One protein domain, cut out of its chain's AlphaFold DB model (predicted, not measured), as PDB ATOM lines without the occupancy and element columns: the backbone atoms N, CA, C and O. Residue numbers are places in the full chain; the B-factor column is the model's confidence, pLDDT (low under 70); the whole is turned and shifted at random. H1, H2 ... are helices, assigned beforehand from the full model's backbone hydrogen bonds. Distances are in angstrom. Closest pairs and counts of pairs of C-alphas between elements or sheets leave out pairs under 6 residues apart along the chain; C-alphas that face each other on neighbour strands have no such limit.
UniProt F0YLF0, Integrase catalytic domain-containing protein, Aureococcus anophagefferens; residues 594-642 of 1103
ATOM      1  N   ALA A 594     200.172 162.627  99.286       79.25
ATOM      2  CA  ALA A 594     199.471 162.245 100.510       79.25
ATOM      3  C   ALA A 594     198.267 161.325 100.231       79.25
ATOM      4  O   ALA A 594     198.115 160.294 100.893       79.25
ATOM      5  N   ALA A 595     197.448 161.635  99.218       82.00
ATOM      6  CA  ALA A 595     196.350 160.766  98.799       82.00
ATOM      7  C   ALA A 595     196.861 159.423  98.239       82.00
ATOM      8  O   ALA A 595     196.261 158.382  98.501       82.00
ATOM      9  N   SER A 596     197.995 159.424  97.534       84.00
ATOM     10  CA  SER A 596     198.660 158.214  97.027       84.00
ATOM     11  C   SER A 596     199.196 157.317  98.155       84.00
ATOM     12  O   SER A 596     198.804 156.149  98.261       84.00
ATOM     13  N   LYS A 597     199.979 157.890  99.082       86.19
ATOM     14  CA  LYS A 597     200.427 157.257 100.337       86.19
ATOM     15  C   LYS A 597     199.248 156.663 101.117       86.19
ATOM     16  O   LYS A 597     199.329 155.522 101.570       86.19
ATOM     17  N   LYS A 598     198.128 157.391 101.227       87.25
ATOM     18  CA  LYS A 598     196.908 156.912 101.896       87.25
ATOM     19  C   LYS A 598     196.277 155.713 101.182       87.25
ATOM     20  O   LYS A 598     196.052 154.700 101.836       87.25
ATOM     21  N   ARG A 599     196.039 155.782  99.866       89.88
ATOM     22  CA  ARG A 599     195.456 154.662  99.094       89.88
ATOM     23  C   ARG A 599     196.308 153.395  99.201       89.88
ATOM     24  O   ARG A 599     195.758 152.318  99.428       89.88
ATOM     25  N   MET A 600     197.634 153.525  99.111       90.44
ATOM     26  CA  MET A 600     198.537 152.379  99.248       90.44
ATOM     27  C   MET A 600     198.577 151.822 100.677       90.44
ATOM     28  O   MET A 600     198.601 150.603 100.850       90.44
ATOM     29  N   ARG A 601     198.514 152.681 101.704       86.62
ATOM     30  CA  ARG A 601     198.389 152.264 103.112       86.62
ATOM     31  C   ARG A 601     197.073 151.521 103.368       86.62
ATOM     32  O   ARG A 601     197.106 150.436 103.939       86.62
ATOM     33  N   ASP A 602     195.946 152.070 102.914       88.62
ATOM     34  CA  ASP A 602     194.608 151.488 103.100       88.62
ATOM     35  C   ASP A 602     194.495 150.109 102.422       88.62
ATOM     36  O   ASP A 602     193.996 149.163 103.028       88.62
ATOM     37  N   PHE A 603     195.021 149.958 101.201       89.62
ATOM     38  CA  PHE A 603     195.090 148.666 100.508       89.62
ATOM     39  C   PHE A 603     196.044 147.681 101.206       89.62
ATOM     40  O   PHE A 603     195.692 146.521 101.435       89.62
ATOM     41  N   HIS A 604     197.248 148.126 101.583       89.50
ATOM     42  CA  HIS A 604     198.235 147.245 102.206       89.50
ATOM     43  C   HIS A 604     197.793 146.746 103.591       89.50
ATOM     44  O   HIS A 604     198.075 145.598 103.921       89.50
ATOM     45  N   ARG A 605     197.038 147.556 104.348       84.12
ATOM     46  CA  ARG A 605     196.424 147.190 105.638       84.12
ATOM     47  C   ARG A 605     195.390 146.059 105.534       84.12
ATOM     48  O   ARG A 605     195.097 145.426 106.537       84.12
ATOM     49  N   ILE A 606     194.814 145.822 104.353       83.69
ATOM     50  CA  ILE A 606     193.849 144.732 104.138       83.69
ATOM     51  C   ILE A 606     194.565 143.466 103.650       83.69
ATOM     52  O   ILE A 606     194.263 142.371 104.112       83.69
ATOM     53  N   TYR A 607     195.506 143.604 102.710       85.62
ATOM     54  CA  TYR A 607     196.039 142.458 101.957       85.62
ATOM     55  C   TYR A 607     197.482 142.060 102.297       85.62
ATOM     56  O   TYR A 607     197.931 141.008 101.849       85.62
ATOM     57  N   HIS A 608     198.237 142.896 103.021       86.06
ATOM     58  CA  HIS A 608     199.626 142.665 103.460       86.06
ATOM     59  C   HIS A 608     200.606 142.121 102.388       86.06
ATOM     60  O   HIS A 608     201.667 141.562 102.681       86.06
ATOM     61  N   CYS A 609     200.307 142.344 101.109       83.75
ATOM     62  CA  CYS A 609     201.046 141.815  99.966       83.75
ATOM     63  C   CYS A 609     202.389 142.536  99.698       83.75
ATOM     64  O   CYS A 609     202.714 143.573 100.295       83.75
ATOM     65  N   ASN A 610     203.220 141.961  98.823       85.19
ATOM     66  CA  ASN A 610     204.404 142.641  98.284       85.19
ATOM     67  C   ASN A 610     204.027 143.520  97.070       85.19
ATOM     68  O   ASN A 610     202.870 143.538  96.645       85.19
ATOM     69  N   ASN A 611     204.993 144.271  96.535       86.56
ATOM     70  CA  ASN A 611     204.734 145.227  95.456       86.56
ATOM     71  C   ASN A 611     204.311 144.527  94.154       86.56
ATOM     72  O   ASN A 611     203.407 145.010  93.479       86.56
ATOM     73  N   ASP A 612     204.884 143.362  93.846       85.56
ATOM     74  CA  ASP A 612     204.580 142.607  92.621       85.56
ATOM     75  C   ASP A 612     203.163 142.030  92.644       85.56
ATOM     76  O   ASP A 612     202.461 142.057  91.634       85.56
ATOM     77  N   VAL A 613     202.714 141.526  93.800       85.94
ATOM     78  CA  VAL A 613     201.328 141.082  93.983       85.94
ATOM     79  C   VAL A 613     200.383 142.279  93.935       85.94
ATOM     80  O   VAL A 613     199.379 142.192  93.242       85.94
ATOM     81  N   ALA A 614     200.712 143.418  94.557       86.44
ATOM     82  CA  ALA A 614     199.905 144.637  94.424       86.44
ATOM     83  C   ALA A 614     199.779 145.096  92.955       86.44
ATOM     84  O   ALA A 614     198.679 145.417  92.506       86.44
ATOM     85  N   ALA A 615     200.873 145.052  92.185       86.88
ATOM     86  CA  ALA A 615     200.889 145.379  90.758       86.88
ATOM     87  C   ALA A 615     200.023 144.418  89.936       86.88
ATOM     88  O   ALA A 615     199.206 144.862  89.131       86.88
ATOM     89  N   LYS A 616     200.138 143.109  90.180       90.19
ATOM     90  CA  LYS A 616     199.316 142.090  89.513       90.19
ATOM     91  C   LYS A 616     197.838 142.229  89.889       90.19
ATOM     92  O   LYS A 616     196.991 142.199  89.004       90.19
ATOM     93  N   THR A 617     197.511 142.489  91.158       86.88
ATOM     94  CA  THR A 617     196.136 142.770  91.608       86.88
ATOM     95  C   THR A 617     195.548 144.008  90.921       86.88
ATOM     96  O   THR A 617     194.389 143.961  90.512       86.88
ATOM     97  N   MET A 618     196.328 145.076  90.717       86.12
ATOM     98  CA  MET A 618     195.896 146.249  89.935       86.12
ATOM     99  C   MET A 618     195.685 145.968  88.438       86.12
ATOM    100  O   MET A 618     194.998 146.738  87.773       86.12
ATOM    101  N   GLN A 619     196.282 144.906  87.892       84.75
ATOM    102  CA  GLN A 619     196.092 144.492  86.496       84.75
ATOM    103  C   GLN A 619     194.885 143.557  86.325       84.75
ATOM    104  O   GLN A 619     194.224 143.612  85.291       84.75
ATOM    105  N   CYS A 620     194.596 142.692  87.307       84.38
ATOM    106  CA  CYS A 620     193.590 141.628  87.178       84.38
ATOM    107  C   CYS A 620     192.303 141.815  88.005       84.38
ATOM    108  O   CYS A 620     191.398 140.985  87.898       84.38
ATOM    109  N   THR A 621     192.186 142.868  88.819       81.62
ATOM    110  CA  THR A 621     190.985 143.141  89.634       81.62
ATOM    111  C   THR A 621     190.525 144.595  89.515       81.62
ATOM    112  O   THR A 621     191.211 145.436  88.947       81.62
ATOM    113  N   THR A 622     189.351 144.906  90.066       79.31
ATOM    114  CA  THR A 622     188.829 146.277  90.208       79.31
ATOM    115  C   THR A 622     188.439 146.540  91.669       79.31
ATOM    116  O   THR A 622     188.646 145.694  92.536       79.31
ATOM    117  N   ASN A 623     187.922 147.732  91.988       81.12
ATOM    118  CA  ASN A 623     187.529 148.170  93.342       81.12
ATOM    119  C   ASN A 623     188.642 148.232  94.417       81.12
ATOM    120  O   ASN A 623     188.393 148.763  95.498       81.12
ATOM    121  N   HIS A 624     189.881 147.830  94.113       80.94
ATOM    122  CA  HIS A 624     191.069 147.938  94.981       80.94
ATOM    123  C   HIS A 624     191.506 149.381  95.329       80.94
ATOM    124  O   HIS A 624     192.429 149.569  96.117       80.94
ATOM    125  N   ARG A 625     190.876 150.405  94.733       84.88
ATOM    126  CA  ARG A 625     191.105 151.861  94.910       84.88
ATOM    127  C   ARG A 625     192.487 152.415  94.530       84.88
ATOM    128  O   ARG A 625     192.562 153.611  94.268       84.88
ATOM    129  N   LEU A 626     193.539 151.594  94.467       86.44
ATOM    130  CA  LEU A 626     194.862 152.000  93.970       86.44
ATOM    131  C   LEU A 626     194.805 152.593  92.553       86.44
ATOM    132  O   LEU A 626     194.093 152.081  91.687       86.44
ATOM    133  N   LEU A 627     195.621 153.617  92.313       86.75
ATOM    134  CA  LEU A 627     195.889 154.223  91.009       86.75
ATOM    135  C   LEU A 627     197.324 153.909  90.536       86.75
ATOM    136  O   LEU A 627     198.195 153.641  91.369       86.75
ATOM    137  N   PRO A 628     197.608 153.954  89.217       82.25
ATOM    138  CA  PRO A 628     198.964 153.801  88.691       82.25
ATOM    139  C   PRO A 628     199.964 154.718  89.403       82.25
ATOM    140  O   PRO A 628     199.751 155.923  89.509       82.25
ATOM    141  N   GLY A 629     201.049 154.130  89.907       80.62
ATOM    142  CA  GLY A 629     202.063 154.825  90.701       80.62
ATOM    143  C   GLY A 629     201.892 154.730  92.221       80.62
ATOM    144  O   GLY A 629     202.894 154.900  92.909       80.62
ATOM    145  N   ASP A 630     200.717 154.377  92.764       87.00
ATOM    146  CA  ASP A 630     200.506 154.305  94.226       87.00
ATOM    147  C   ASP A 630     201.442 153.294  94.923       87.00
ATOM    148  O   ASP A 630     201.885 153.524  96.047       87.00
ATOM    149  N   ILE A 631     201.817 152.206  94.238       87.06
ATOM    150  CA  ILE A 631     202.662 151.124  94.780       87.06
ATOM    151  C   ILE A 631     204.024 151.632  95.278       87.06
ATOM    152  O   ILE A 631     204.523 151.136  96.289       87.06
ATOM    153  N   LYS A 632     204.611 152.650  94.630       85.31
ATOM    154  CA  LYS A 632     205.917 153.209  95.037       85.31
ATOM    155  C   LYS A 632     205.868 153.920  96.398       85.31
ATOM    156  O   LYS A 632     206.908 154.150  97.000       85.31
ATOM    157  N   HIS A 633     204.668 154.241  96.886       86.06
ATOM    158  CA  HIS A 633     204.431 154.873  98.184       86.06
ATOM    159  C   HIS A 633     204.062 153.868  99.286       86.06
ATOM    160  O   HIS A 633     203.618 154.268 100.367       86.06
ATOM    161  N   LYS A 634     204.237 152.560  99.046       83.69
ATOM    162  CA  LYS A 634     204.084 151.545 100.090       83.69
ATOM    163  C   LYS A 634     205.127 151.771 101.189       83.69
ATOM    164  O   LYS A 634     206.323 151.631 100.965       83.69
ATOM    165  N   GLN A 635     204.650 152.064 102.394       79.75
ATOM    166  CA  GLN A 635     205.492 152.232 103.577       79.75
ATOM    167  C   GLN A 635     205.892 150.878 104.186       79.75
ATOM    168  O   GLN A 635     205.208 149.867 103.989       79.75
ATOM    169  N   ASN A 636     206.966 150.877 104.982       78.75
ATOM    170  CA  ASN A 636     207.302 149.756 105.858       78.75
ATOM    171  C   ASN A 636     206.121 149.468 106.802       78.75
ATOM    172  O   ASN A 636     205.483 150.387 107.312       78.75
ATOM    173  N   CYS A 637     205.805 148.190 107.002       80.19
ATOM    174  CA  CYS A 637     204.623 147.747 107.738       80.19
ATOM    175  C   CYS A 637     205.043 146.719 108.786       80.19
ATOM    176  O   CYS A 637     205.538 145.657 108.414       80.19
ATOM    177  N   MET A 638     204.826 147.029 110.069       77.25
ATOM    178  CA  MET A 638     205.267 146.189 111.189       77.25
ATOM    179  C   MET A 638     204.722 144.763 111.095       77.25
ATOM    180  O   MET A 638     205.520 143.834 111.138       77.25
ATOM    181  N   GLU A 639     203.427 144.578 110.811       77.69
ATOM    182  CA  GLU A 639     202.829 143.250 110.577       77.69
ATOM    183  C   GLU A 639     203.582 142.447 109.502       77.69
ATOM    184  O   GLU A 639     203.879 141.267 109.660       77.69
ATOM    185  N   CYS A 640     203.956 143.101 108.396       78.12
ATOM    186  CA  CYS A 640     204.735 142.459 107.339       78.12
ATOM    187  C   CYS A 640     206.184 142.187 107.735       78.12
ATOM    188  O   CYS A 640     206.741 141.215 107.236       78.12
ATOM    189  N   SER A 641     206.795 143.025 108.567       71.81
ATOM    190  CA  SER A 641     208.151 142.806 109.074       71.81
ATOM    191  C   SER A 641     208.183 141.650 110.073       71.81
ATOM    192  O   SER A 641     209.071 140.810 109.993       71.81
ATOM    193  N   ILE A 642     207.191 141.568 110.965       68.00
ATOM    194  CA  ILE A 642     207.018 140.487 111.941       68.00
ATOM    195  C   ILE A 642     206.776 139.164 111.200       68.00
ATOM    196  O   ILE A 642     207.592 138.249 111.300       68.00
TER     197      ILE A 642
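Overview. This is residues 594 to 642 of the 1103 residues of the protein "Integrase catalytic domain-containing protein" of Aureococcus anophagefferens (UniProt F0YLF0). Two helices, H1 and the shorter H2, make a corner like an L; beyond H2 the chain folds back through residues 621 to 629 to the short H3, which packs on the first half of H1. The last short helix, H4, lies off to one side and touches no other helix. The printed part has 49 residues with four named helices in the order H1, H2, H3, H4 and no named strand, and its class is all helix. It is compact, with a radius of gyration of the C-alphas of 10.0 A, and spans 28 by 22 by 16 A.

Along the chain. H1, residues 594 to 607, begins with C-alpha 594 at (199.471, 162.245, 100.510) and is 20.1 A long from first to last C-alpha. H2, residues 611 to 620, is 14.3 A long and begins with C-alpha 611 at (204.734, 145.227, 95.456). H3 is residues 630 to 633, 5.6 A long. H4, residues 638 to 642, is 6.0 A long and ends with C-alpha 642 at (207.018, 140.487, 111.941).

Arrangement. H1 and H2, joined by a tight link of 3 residues, are near each other, with 6 pairs of C-alphas within 10 A. H3 touches H1, with residues 596 to 600 of H1 alone; the closest C-alphas, of Lys 597 and His 633, are 5.1 A apart. H2 and H3 only just touch, with 3 pairs of C-alphas within 8 A, the closest those of Asn 611 and Ile 631 at 6.3 A. H4 is apart from H1, H2 and H3. In H2 and H4 every O i to N i+4 pair is within hydrogen-bond range, in H1 9 of 10 are, and H3 is too short for such a pair.

Size, cuts and confidence. The two C-alphas farthest apart, of Thr 622 and Ile 642, are 28.9 A from each other. The printed part has no cut and no long link. The mean pLDDT of the printed part is 83.9, and residue 642 is under 70.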